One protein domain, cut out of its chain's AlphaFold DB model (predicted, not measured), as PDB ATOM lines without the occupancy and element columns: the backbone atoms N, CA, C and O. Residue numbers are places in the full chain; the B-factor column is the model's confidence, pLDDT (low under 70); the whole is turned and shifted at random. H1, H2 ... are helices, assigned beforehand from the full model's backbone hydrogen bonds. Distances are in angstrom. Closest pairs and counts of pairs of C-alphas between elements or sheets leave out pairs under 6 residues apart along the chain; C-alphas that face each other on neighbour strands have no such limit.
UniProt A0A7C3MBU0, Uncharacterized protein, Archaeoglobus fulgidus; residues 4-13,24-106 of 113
ATOM      1  N   LYS A   4     174.899 184.982 183.808       87.62
ATOM      2  CA  LYS A   4     173.574 185.611 183.878       87.62
ATOM      3  C   LYS A   4     172.621 185.220 182.745       87.62
ATOM      4  O   LYS A   4     171.429 185.085 183.006       87.62
ATOM      5  N   PHE A   5     173.105 184.983 181.522       89.69
ATOM      6  CA  PHE A   5     172.243 184.519 180.426       89.69
ATOM      7  C   PHE A   5     171.727 183.100 180.697       89.69
ATOM      8  O   PHE A   5     170.538 182.826 180.537       89.69
ATOM      9  N   GLY A   6     172.605 182.205 181.163       90.56
ATOM     10  CA  GLY A   6     172.223 180.842 181.538       90.56
ATOM     11  C   GLY A   6     171.222 180.825 182.693       90.56
ATOM     12  O   GLY A   6     170.208 180.132 182.619       90.56
ATOM     13  N   MET A   7     171.460 181.644 183.719       92.06
ATOM     14  CA  MET A   7     170.534 181.798 184.844       92.06
ATOM     15  C   MET A   7     169.183 182.388 184.418       92.06
ATOM     16  O   MET A   7     168.148 181.951 184.913       92.06
ATOM     17  N   ALA A   8     169.168 183.343 183.484       94.25
ATOM     18  CA  ALA A   8     167.933 183.903 182.941       94.25
ATOM     19  C   ALA A   8     167.124 182.860 182.150       94.25
ATOM     20  O   ALA A   8     165.902 182.798 182.289       94.25
ATOM     21  N   CYS A   9     167.794 182.004 181.374       93.38
ATOM     22  CA  CYS A   9     167.149 180.869 180.718       93.38
ATOM     23  C   CYS A   9     166.578 179.861 181.720       93.38
ATOM     24  O   CYS A   9     165.446 179.418 181.552       93.38
ATOM     25  N   GLU A  10     167.317 179.533 182.785       93.25
ATOM     26  CA  GLU A  10     166.814 178.637 183.832       93.25
ATOM     27  C   GLU A  10     165.612 179.249 184.564       93.25
ATOM     28  O   GLU A  10     164.625 178.563 184.818       93.25
ATOM     29  N   LEU A  11     165.640 180.556 184.837       94.44
ATOM     30  CA  LEU A  11     164.520 181.268 185.451       94.44
ATOM     31  C   LEU A  11     163.233 181.132 184.615       94.44
ATOM     32  O   LEU A  11     162.154 180.937 185.177       94.44
ATOM     33  N   LEU A  12     163.357 181.170 183.285       93.69
ATOM     34  CA  LEU A  12     162.247 181.068 182.331       93.69
ATOM     35  C   LEU A  12     161.931 179.645 181.855       93.69
ATOM     36  O   LEU A  12     161.050 179.457 181.013       93.69
ATOM     37  N   LYS A  13     162.634 178.637 182.363       92.19
ATOM     38  CA  LYS A  13     162.507 177.259 181.893       92.19
ATOM     39  C   LYS A  13     161.081 176.734 182.050       92.19
ATOM     40  O   LYS A  13     160.440 176.969 183.068       92.19
ATOM     41  N   GLY A  24     147.062 185.339 185.879       76.25
ATOM     42  CA  GLY A  24     147.788 184.196 186.402       76.25
ATOM     43  C   GLY A  24     149.121 183.934 185.709       76.25
ATOM     44  O   GLY A  24     150.003 183.416 186.370       76.25
ATOM     45  N   GLU A  25     149.352 184.298 184.450       87.12
ATOM     46  CA  GLU A  25     150.573 183.889 183.735       87.12
ATOM     47  C   GLU A  25     151.805 184.759 184.038       87.12
ATOM     48  O   GLU A  25     151.716 185.886 184.543       87.12
ATOM     49  N   VAL A  26     152.982 184.223 183.703       88.12
ATOM     50  CA  VAL A  26     154.213 185.016 183.610       88.12
ATOM     51  C   VAL A  26     154.154 185.782 182.297       88.12
ATOM     52  O   VAL A  26     154.363 185.215 181.234       88.12
ATOM     53  N   THR A  27     153.827 187.067 182.386       91.25
ATOM     54  CA  THR A  27     153.698 187.981 181.248       91.25
ATOM     55  C   THR A  27     154.807 189.033 181.240       91.25
ATOM     56  O   THR A  27     155.628 189.129 182.159       91.25
ATOM     57  N   LYS A  28     154.804 189.897 180.220       89.88
ATOM     58  CA  LYS A  28     155.691 191.063 180.163       89.88
ATOM     59  C   LYS A  28     155.459 191.995 181.348       89.88
ATOM     60  O   LYS A  28     156.427 192.438 181.965       89.88
ATOM     61  N   SER A  29     154.196 192.269 181.684       91.25
ATOM     62  CA  SER A  29     153.858 193.102 182.842       91.25
ATOM     63  C   SER A  29     154.302 192.462 184.160       91.25
ATOM     64  O   SER A  29     154.829 193.155 185.029       91.25
ATOM     65  N   PHE A  30     154.171 191.137 184.290       93.69
ATOM     66  CA  PHE A  30     154.649 190.403 185.460       93.69
ATOM     67  C   PHE A  30     156.164 190.556 185.637       93.69
ATOM     68  O   PHE A  30     156.608 190.963 186.707       93.69
ATOM     69  N   LEU A  31     156.957 190.292 184.593       95.00
ATOM     70  CA  LEU A  31     158.421 190.394 184.669       95.00
ATOM     71  C   LEU A  31     158.889 191.827 184.950       95.00
ATOM     72  O   LEU A  31     159.812 192.024 185.739       95.00
ATOM     73  N   ARG A  32     158.222 192.831 184.364       94.69
ATOM     74  CA  ARG A  32     158.468 194.241 184.700       94.69
ATOM     75  C   ARG A  32     158.183 194.522 186.169       94.69
ATOM     76  O   ARG A  32     159.012 195.144 186.822       94.69
ATOM     77  N   LYS A  33     157.077 194.007 186.717       95.62
ATOM     78  CA  LYS A  33     156.763 194.237 188.127       95.62
ATOM     79  C   LYS A  33     157.759 193.555 189.066       95.62
ATOM     80  O   LYS A  33     158.150 194.156 190.059       95.62
ATOM     81  N   VAL A  34     158.226 192.348 188.737       96.81
ATOM     82  CA  VAL A  34     159.317 191.672 189.474       96.81
ATOM     83  C   VAL A  34     160.589 192.521 189.492       96.81
ATOM     84  O   VAL A  34     161.277 192.565 190.509       96.81
ATOM     85  N   TYR A  35     160.902 193.178 188.377       97.69
ATOM     86  CA  TYR A  35     162.043 194.081 188.277       97.69
ATOM     87  C   TYR A  35     161.837 195.366 189.094       97.69
ATOM     88  O   TYR A  35     162.732 195.767 189.824       97.69
ATOM     89  N   GLU A  36     160.661 195.990 189.041       97.31
ATOM     90  CA  GLU A  36     160.353 197.184 189.849       97.31
ATOM     91  C   GLU A  36     160.483 196.911 191.354       97.31
ATOM     92  O   GLU A  36     161.110 197.686 192.068       97.31
ATOM     93  N   LEU A  37     159.980 195.762 191.822       97.62
ATOM     94  CA  LEU A  37     160.099 195.354 193.227       97.62
ATOM     95  C   LEU A  37     161.559 195.221 193.690       97.62
ATOM     96  O   LEU A  37     161.835 195.343 194.880       97.62
ATOM     97  N   LEU A  38     162.500 194.962 192.776       97.44
ATOM     98  CA  LEU A  38     163.928 194.890 193.099       97.44
ATOM     99  C   LEU A  38     164.516 196.273 193.409       97.44
ATOM    100  O   LEU A  38     165.372 196.396 194.287       97.44
ATOM    101  N   GLU A  39     164.074 197.293 192.675       94.38
ATOM    102  CA  GLU A  39     164.490 198.684 192.882       94.38
ATOM    103  C   GLU A  39     163.879 199.248 194.177       94.38
ATOM    104  O   GLU A  39     164.537 200.013 194.878       94.38
ATOM    105  N   GLU A  40     162.657 198.822 194.518       95.81
ATOM    106  CA  GLU A  40     161.930 199.245 195.723       95.81
ATOM    107  C   GLU A  40     162.460 198.595 197.018       95.81
ATOM    108  O   GLU A  40     162.505 199.256 198.050       95.81
ATOM    109  N   ALA A  41     162.878 197.325 196.985       97.12
ATOM    110  CA  ALA A  41     163.206 196.566 198.198       97.12
ATOM    111  C   ALA A  41     164.526 196.992 198.862       97.12
ATOM    112  O   ALA A  41     165.561 197.057 198.197       97.12
ATOM    113  N   GLU A  42     164.553 197.160 200.183       95.75
ATOM    114  CA  GLU A  42     165.737 197.522 200.980       95.75
ATOM    115  C   GLU A  42     166.664 196.329 201.273       95.75
ATOM    116  O   GLU A  42     167.811 196.508 201.689       95.75
ATOM    117  N   GLY A  43     166.202 195.102 201.017       96.94
ATOM    118  CA  GLY A  43     166.982 193.888 201.235       96.94
ATOM    119  C   GLY A  43     166.443 192.649 200.520       96.94
ATOM    120  O   GLY A  43     165.345 192.637 199.962       96.94
ATOM    121  N   LYS A  44     167.220 191.556 200.585       95.81
ATOM    122  CA  LYS A  44     166.878 190.266 199.949       95.81
ATOM    123  C   LYS A  44     165.545 189.708 200.438       95.81
ATOM    124  O   LYS A  44     164.760 189.202 199.642       95.81
ATOM    125  N   GLU A  45     165.323 189.765 201.747       95.81
ATOM    126  CA  GLU A  45     164.134 189.197 202.376       95.81
ATOM    127  C   GLU A  45     162.873 189.956 201.955       95.81
ATOM    128  O   GLU A  45     161.922 189.341 201.476       95.81
ATOM    129  N   GLU A  46     162.906 191.289 202.016       97.62
ATOM    130  CA  GLU A  46     161.808 192.139 201.552       97.62
ATOM    131  C   GLU A  46     161.504 191.925 200.065       97.62
ATOM    132  O   GLU A  46     160.337 191.815 199.678       97.62
ATOM    133  N   TYR A  47     162.542 191.791 199.235       98.12
ATOM    134  CA  TYR A  47     162.382 191.505 197.814       98.12
ATOM    135  C   TYR A  47     161.648 190.177 197.578       98.12
ATOM    136  O   TYR A  47     160.644 190.131 196.860       98.12
ATOM    137  N   ILE A  48     162.107 189.095 198.218       97.75
ATOM    138  CA  ILE A  48     161.486 187.767 198.099       97.75
ATOM    139  C   ILE A  48     160.036 187.808 198.591       97.75
ATOM    140  O   ILE A  48     159.152 187.259 197.928       97.75
ATOM    141  N   ILE A  49     159.772 188.466 199.722       97.69
ATOM    142  CA  ILE A  49     158.427 188.595 200.293       97.69
ATOM    143  C   ILE A  49     157.502 189.350 199.333       97.69
ATOM    144  O   ILE A  49     156.394 188.884 199.055       97.69
ATOM    145  N   SER A  50     157.957 190.468 198.771       97.12
ATOM    146  CA  SER A  50     157.168 191.297 197.854       97.12
ATOM    147  C   SER A  50     156.784 190.549 196.577       97.12
ATOM    148  O   SER A  50     155.615 190.552 196.171       97.12
ATOM    149  N   VAL A  51     157.734 189.829 195.970       96.88
ATOM    150  CA  VAL A  51     157.438 188.984 194.803       96.88
ATOM    151  C   VAL A  51     156.509 187.831 195.196       96.88
ATOM    152  O   VAL A  51     155.556 187.532 194.472       96.88
ATOM    153  N   GLY A  52     156.728 187.223 196.364       96.12
ATOM    154  CA  GLY A  52     155.881 186.161 196.904       96.12
ATOM    155  C   GLY A  52     154.422 186.594 197.072       96.12
ATOM    156  O   GLY A  52     153.518 185.882 196.631       96.12
ATOM    157  N   TYR A  53     154.173 187.787 197.619       94.62
ATOM    158  CA  TYR A  53     152.826 188.356 197.732       94.62
ATOM    159  C   TYR A  53     152.168 188.571 196.369       94.62
ATOM    160  O   TYR A  53     150.996 188.235 196.186       94.62
ATOM    161  N   MET A  54     152.911 189.096 195.392       92.94
ATOM    162  CA  MET A  54     152.400 189.270 194.031       92.94
ATOM    163  C   MET A  54     151.995 187.925 193.406       92.94
ATOM    164  O   MET A  54     150.924 187.814 192.805       92.94
ATOM    165  N   VAL A  55     152.823 186.893 193.570       93.12
ATOM    166  CA  VAL A  55     152.580 185.539 193.043       93.12
ATOM    167  C   VAL A  55     151.385 184.884 193.738       93.12
ATOM    168  O   VAL A  55     150.517 184.316 193.071       93.12
ATOM    169  N   ALA A  56     151.266 185.039 195.059       89.12
ATOM    170  CA  ALA A  56     150.156 184.508 195.849       89.12
ATOM    171  C   ALA A  56     148.786 185.084 195.452       89.12
ATOM    172  O   ALA A  56     147.768 184.430 195.680       89.12
ATOM    173  N   ARG A  57     148.745 186.278 194.846       82.31
ATOM    174  CA  ARG A  57     147.515 186.887 194.306       82.31
ATOM    175  C   ARG A  57     147.128 186.354 192.926       82.31
ATOM    176  O   ARG A  57     145.955 186.409 192.587       82.31
ATOM    177  N   ARG A  58     148.090 185.853 192.142       78.38
ATOM    178  CA  ARG A  58     147.892 185.387 190.756       78.38
ATOM    179  C   ARG A  58     147.680 183.871 190.642       78.38
ATOM    180  O   ARG A  58     146.954 183.436 189.760       78.38
ATOM    181  N   LYS A  59     148.315 183.081 191.521       73.69
ATOM    182  CA  LYS A  59     148.201 181.610 191.660       73.69
ATOM    183  C   LYS A  59     148.101 180.818 190.343       73.69
ATOM    184  O   LYS A  59     147.165 180.042 190.160       73.69
ATOM    185  N   SER A  60     149.101 180.924 189.468       86.25
ATOM    186  CA  SER A  60     149.293 179.930 188.398       86.25
ATOM    187  C   SER A  60     150.498 179.042 188.669       86.25
ATOM    188  O   SER A  60     151.417 179.423 189.395       86.25
ATOM    189  N   LYS A  61     150.531 177.881 188.009       87.38
ATOM    190  CA  LYS A  61     151.703 177.003 188.002       87.38
ATOM    191  C   LYS A  61     152.966 177.756 187.552       87.38
ATOM    192  O   LYS A  61     153.971 177.716 188.251       87.38
ATOM    193  N   ASN A  62     152.883 178.517 186.459       90.25
ATOM    194  CA  ASN A  62     154.030 179.218 185.873       90.25
ATOM    195  C   ASN A  62     154.587 180.322 186.787       90.25
ATOM    196  O   ASN A  62     155.801 180.454 186.929       90.25
ATOM    197  N   THR A  63     153.722 181.104 187.442       92.50
ATOM    198  CA  THR A  63     154.173 182.169 188.364       92.50
ATOM    199  C   THR A  63     154.782 181.610 189.646       92.50
ATOM    200  O   THR A  63     155.747 182.176 190.159       92.50
ATOM    201  N   VAL A  64     154.267 180.480 190.139       93.31
ATOM    202  CA  VAL A  64     154.837 179.769 191.291       93.31
ATOM    203  C   VAL A  64     156.198 179.166 190.942       93.31
ATOM    204  O   VAL A  64     157.150 179.352 191.698       93.31
ATOM    205  N   GLU A  65     156.325 178.495 189.796       94.00
ATOM    206  CA  GLU A  65     157.605 177.930 189.349       94.00
ATOM    207  C   GLU A  65     158.663 179.016 189.130       94.00
ATOM    208  O   GLU A  65     159.784 178.886 189.627       94.00
ATOM    209  N   PHE A  66     158.295 180.126 188.482       95.38
ATOM    210  CA  PHE A  66     159.164 181.296 188.358       95.38
ATOM    211  C   PHE A  66     159.649 181.786 189.727       95.38
ATOM    212  O   PHE A  66     160.845 181.995 189.925       95.38
ATOM    213  N   PHE A  67     158.733 181.944 190.687       96.56
ATOM    214  CA  PHE A  67     159.068 182.430 192.022       96.56
ATOM    215  C   PHE A  67     160.023 181.498 192.768       96.56
ATOM    216  O   PHE A  67     160.988 181.971 193.365       96.56
ATOM    217  N   ILE A  68     159.796 180.185 192.708       95.94
ATOM    218  CA  ILE A  68     160.675 179.191 193.340       95.94
ATOM    219  C   ILE A  68     162.100 179.316 192.786       95.94
ATOM    220  O   ILE A  68     163.063 179.342 193.557       95.94
ATOM    221  N   ARG A  69     162.244 179.450 191.461       96.75
ATOM    222  CA  ARG A  69     163.555 179.609 190.813       96.75
ATOM    223  C   ARG A  69     164.206 180.950 191.140       96.75
ATOM    224  O   ARG A  69     165.406 180.988 191.422       96.75
ATOM    225  N   LEU A  70     163.431 182.037 191.155       97.31
ATOM    226  CA  LEU A  70     163.915 183.361 191.546       97.31
ATOM    227  C   LEU A  70     164.432 183.345 192.985       97.31
ATOM    228  O   LEU A  70     165.560 183.759 193.232       97.31
ATOM    229  N   ARG A  71     163.645 182.817 193.926       97.00
ATOM    230  CA  ARG A  71     164.030 182.710 195.337       97.00
ATOM    231  C   ARG A  71     165.327 181.920 195.496       97.00
ATOM    232  O   ARG A  71     166.266 182.419 196.107       97.00
ATOM    233  N   GLY A  72     165.409 180.736 194.887       96.00
ATOM    234  CA  GLY A  72     166.623 179.917 194.935       96.00
ATOM    235  C   GLY A  72     167.833 180.593 194.283       96.00
ATOM    236  O   GLY A  72     168.968 180.326 194.668       96.00
ATOM    237  N   THR A  73     167.612 181.486 193.316       95.06
ATOM    238  CA  THR A  73     168.668 182.330 192.744       95.06
ATOM    239  C   THR A  73     169.134 183.380 193.749       95.06
ATOM    240  O   THR A  73     170.326 183.454 194.030       95.06
ATOM    241  N   VAL A  74     168.208 184.144 194.334       95.12
ATOM    242  CA  VAL A  74     168.502 185.203 195.316       95.12
ATOM    243  C   VAL A  74     169.259 184.647 196.527       95.12
ATOM    244  O   VAL A  74     170.232 185.254 196.972       95.12
ATOM    245  N   GLU A  75     168.859 183.476 197.030       93.62
ATOM    246  CA  GLU A  75     169.485 182.807 198.181       93.62
ATOM    247  C   GLU A  75     170.933 182.359 197.909       93.62
ATOM    248  O   GLU A  75     171.749 182.314 198.829       93.62
ATOM    249  N   LYS A  76     171.286 182.063 196.650       93.56
ATOM    250  CA  LYS A  76     172.652 181.665 196.267       93.56
ATOM    251  C   LYS A  76     173.601 182.852 196.118       93.56
ATOM    252  O   LYS A  76     174.811 182.674 196.271       93.56
ATOM    253  N   LEU A  77     173.079 184.045 195.827       92.69
ATOM    254  CA  LEU A  77     173.892 185.239 195.607       92.69
ATOM    255  C   LEU A  77     174.560 185.708 196.903       92.69
ATOM    256  O   LEU A  77     173.911 185.894 197.936       92.69
ATOM    257  N   GLN A  78     175.868 185.940 196.823       90.56
ATOM    258  CA  GLN A  78     176.719 186.310 197.953       90.56
ATOM    259  C   GLN A  78     177.070 187.800 197.928       90.56
ATOM    260  O   GLN A  78     177.221 188.398 196.865       90.56
ATOM    261  N   GLY A  79     177.265 188.377 199.112       92.81
ATOM    262  CA  GLY A  79     177.571 189.797 199.290       92.81
ATOM    263  C   GLY A  79     176.419 190.588 199.905       92.81
ATOM    264  O   GLY A  79     175.365 190.030 200.238       92.81
ATOM    265  N   ASP A  80     176.666 191.887 200.070       95.81
ATOM    266  CA  ASP A  80     175.676 192.844 200.550       95.81
ATOM    267  C   ASP A  80     174.517 193.022 199.559       95.81
ATOM    268  O   ASP A  80     174.515 192.498 198.438       95.81
ATOM    269  N   TRP A  81     173.487 193.745 199.996       95.62
ATOM    270  CA  TRP A  81     172.307 193.960 199.174       95.62
ATOM    271  C   TRP A  81     172.613 194.718 197.881       95.62
ATOM    272  O   TRP A  81     172.040 194.375 196.854       95.62
ATOM    273  N   SER A  82     173.543 195.678 197.893       95.69
ATOM    274  CA  SER A  82     173.901 196.446 196.697       95.69
ATOM    275  C   SER A  82     174.432 195.531 195.599       95.69
ATOM    276  O   SER A  82     173.925 195.548 194.477       95.69
ATOM    277  N   LYS A  83     175.392 194.664 195.936       95.19
ATOM    278  CA  LYS A  83     175.965 193.713 194.981       95.19
ATOM    279  C   LYS A  83     174.920 192.716 194.483       95.19
ATOM    280  O   LYS A  83     174.822 192.449 193.288       95.19
ATOM    281  N   VAL A  84     174.111 192.174 195.391       95.12
ATOM    282  CA  VAL A  84     173.055 191.223 195.017       95.12
ATOM    283  C   VAL A  84     172.013 191.881 194.117       95.12
ATOM    284  O   VAL A  84     171.579 191.262 193.146       95.12
ATOM    285  N   ARG A  85     171.646 193.134 194.393       96.12
ATOM    286  CA  ARG A  85     170.715 193.910 193.575       96.12
ATOM    287  C   ARG A  85     171.259 194.107 192.163       96.12
ATOM    288  O   ARG A  85     170.522 193.854 191.216       96.12
ATOM    289  N   GLU A  86     172.526 194.483 191.996       95.56
ATOM    290  CA  GLU A  86     173.149 194.612 190.668       95.56
ATOM    291  C   GLU A  86     173.153 193.285 189.894       95.56
ATOM    292  O   GLU A  86     172.806 193.241 188.708       95.56
ATOM    293  N   GLU A  87     173.481 192.181 190.566       94.56
ATOM    294  CA  GLU A  87     173.492 190.858 189.942       94.56
ATOM    295  C   GLU A  87     172.092 190.389 189.523       94.56
ATOM    296  O   GLU A  87     171.930 189.833 188.429       94.56
ATOM    297  N   LEU A  88     171.079 190.627 190.360       96.00
ATOM    298  CA  LEU A  88     169.680 190.331 190.043       96.00
ATOM    299  C   LEU A  88     169.155 191.229 188.929       96.00
ATOM    300  O   LEU A  88     168.464 190.737 188.040       96.00
ATOM    301  N   LYS A  89     169.510 192.514 188.931       96.12
ATOM    302  CA  LYS A  89     169.112 193.479 187.902       96.12
ATOM    303  C   LYS A  89     169.556 193.006 186.524       96.12
ATOM    304  O   LYS A  89     168.723 192.842 185.635       96.12
ATOM    305  N   SER A  90     170.840 192.678 186.380       94.88
ATOM    306  CA  SER A  90     171.381 192.150 185.127       94.88
ATOM    307  C   SER A  90     170.675 190.857 184.699       94.88
ATOM    308  O   SER A  90     170.292 190.708 183.537       94.88
ATOM    309  N   LEU A  91     170.443 189.924 185.625       95.56
ATOM    310  CA  LEU A  91     169.736 188.673 185.340       95.56
ATOM    311  C   LEU A  91     168.297 188.916 184.861       95.56
ATOM    312  O   LEU A  91     167.873 188.332 183.861       95.56
ATOM    313  N   LEU A  92     167.545 189.774 185.550       96.62
ATOM    314  CA  LEU A  92     166.154 190.081 185.217       96.62
ATOM    315  C   LEU A  92     166.043 190.814 183.879       96.62
ATOM    316  O   LEU A  92     165.139 190.514 183.105       96.62
ATOM    317  N   GLU A  93     166.982 191.705 183.551       95.62
ATOM    318  CA  GLU A  93     167.053 192.324 182.223       95.62
ATOM    319  C   GLU A  93     167.234 191.281 181.115       95.62
ATOM    320  O   GLU A  93     166.579 191.369 180.073       95.62
ATOM    321  N   HIS A  94     168.087 190.274 181.328       94.94
ATOM    322  CA  HIS A  94     168.237 189.164 180.386       94.94
ATOM    323  C   HIS A  94     166.950 188.345 180.275       94.94
ATOM    324  O   HIS A  94     166.516 188.062 179.159       94.94
ATOM    325  N   ALA A  95     166.305 188.016 181.397       94.94
ATOM    326  CA  ALA A  95     165.039 187.284 181.392       94.94
ATOM    327  C   ALA A  95     163.952 188.059 180.626       94.94
ATOM    328  O   ALA A  95     163.282 187.506 179.759       94.94
ATOM    329  N   ILE A  96     163.831 189.367 180.857       94.69
ATOM    330  CA  ILE A  96     162.901 190.228 180.118       94.69
ATOM    331  C   ILE A  96     163.223 190.198 178.620       94.69
ATOM    332  O   ILE A  96     162.325 189.951 177.817       94.69
ATOM    333  N   LYS A  97     164.485 190.393 178.221       93.25
ATOM    334  CA  LYS A  97     164.890 190.367 176.802       93.25
ATOM    335  C   LYS A  97     164.554 189.030 176.135       93.25
ATOM    336  O   LYS A  97     163.931 189.029 175.075       93.25
ATOM    337  N   ILE A  98     164.908 187.910 176.768       92.81
ATOM    338  CA  ILE A  98     164.623 186.555 176.270       92.81
ATOM    339  C   ILE A  98     163.114 186.354 176.113       92.81
ATOM    340  O   ILE A  98     162.657 185.936 175.048       92.81
ATOM    341  N   TYR A  99     162.335 186.700 177.142       93.12
ATOM    342  CA  TYR A  99     160.881 186.577 177.105       93.12
ATOM    343  C   TYR A  99     160.281 187.405 175.964       93.12
ATOM    344  O   TYR A  99     159.434 186.914 175.222       93.12
ATOM    345  N   TYR A 100     160.725 188.653 175.789       91.25
ATOM    346  CA  TYR A 100     160.229 189.535 174.732       91.25
ATOM    347  C   TYR A 100     160.520 188.997 173.334       91.25
ATOM    348  O   TYR A 100     159.627 189.020 172.489       91.25
ATOM    349  N   ILE A 101     161.736 188.503 173.098       90.75
ATOM    350  CA  ILE A 101     162.130 187.924 171.809       90.75
ATOM    351  C   ILE A 101     161.275 186.692 171.509       90.75
ATOM    352  O   ILE A 101     160.682 186.609 170.435       90.75
ATOM    353  N   LYS A 102     161.101 185.794 172.484       89.94
ATOM    354  CA  LYS A 102     160.246 184.615 172.315       89.94
ATOM    355  C   LYS A 102     158.775 184.985 172.088       89.94
ATOM    356  O   LYS A 102     158.123 184.372 171.250       89.94
ATOM    357  N   ALA A 103     158.258 186.000 172.782       88.31
ATOM    358  CA  ALA A 103     156.858 186.420 172.679       88.31
ATOM    359  C   ALA A 103     156.521 187.137 171.361       88.31
ATOM    360  O   ALA A 103     155.416 186.980 170.846       88.31
ATOM    361  N   GLU A 104     157.440 187.953 170.837       88.12
ATOM    362  CA  GLU A 104     157.190 188.775 169.643       88.12
ATOM    363  C   GLU A 104     157.701 188.141 168.354       88.12
ATOM    364  O   GLU A 104     157.054 188.256 167.315       88.12
ATOM    365  N   ILE A 105     158.857 187.483 168.419       86.69
ATOM    366  CA  ILE A 105     159.584 186.969 167.253       86.69
ATOM    367  C   ILE A 105     159.434 185.441 167.153       86.69
ATOM    368  O   ILE A 105     159.705 184.857 166.109       86.69
ATOM    369  N   GLY A 106     158.973 184.769 168.217       84.25
ATOM    370  CA  GLY A 106     158.850 183.307 168.259       84.25
ATOM    371  C   GLY A 106     160.195 182.582 168.371       84.25
ATOM    372  O   GLY A 106     160.244 181.358 168.290       84.25
TER     373      GLY A 106
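What this domain is: This is residues 4 to 13 and 24 to 106 of the 113 residues of an uncharacterized protein of Archaeoglobus fulgidus (UniProt A0A7C3MBU0). Four helices, H2 to H5, stand in an up-and-down bundle, each running against the one before it, and H5 makes the longest edge. The short H1 crosses H5 and also packs on H4, on the side where H4 and H5 come close without clearly touching. The printed part has 93 residues, with five named helices in the order H1 H2 H3 H4 H5 and no named strand: the class is all helix. It is compact, with a radius of gyration of the C-alphas of 12.4 A and spans of 38 by 28 by 19 A.

Where its parts are: Find C-alpha 4 at (173.574, 185.611, 183.878); from there H1 runs to residue 11. After the cut, look for H2 at residues 28 to 40, 18.7 A long, H3 at 44 to 58, 21.7 A, and H4 at 61 to 76, 23.0 A. H5, residues 81 to 105, runs 35.1 A to C-alpha 105 at (159.584, 186.969, 167.253).

How they stand to each other: In the bundle, H2 touches H5, closest at the C-alphas of Leu 31 and Ile 96, 6.4 A, at a shallow tilt of 12 degrees, opposite ways. The hairpin H2 and H3 comes closest at the C-alphas of Leu 38 and Tyr 47, 6.0 A. In the hairpin H3 and H4 the lines stand at 4 degrees, and the C-alphas of Val 55 and Thr 63 are closest, 6.0 A. H1 touches residues 90 to 98 of H5 alone, closest at the C-alphas of Ala 8 and Ala 95, 4.7 A, at 69 degrees, only just steep. H1 touches H4 too, closest at the C-alphas of Leu 11 and Arg 69, 5.7 A. In H1 and H5 every O i to N i+4 pair is within hydrogen-bond range; in H2 7 of 9 are, in H3 10 of 11, in H4 11 of 12.

The domain as a whole: The farthest C-alphas, of Asp 80 and Gly 106, are 37.6 A apart. Residues 14 to 23 are not printed, and C-alphas 13 and 24 stand 16.9 A apart across the cut. The links H2 to H3, H3 to H4 and H4 to H5 are tight. No printed residue has a pLDDT under 70.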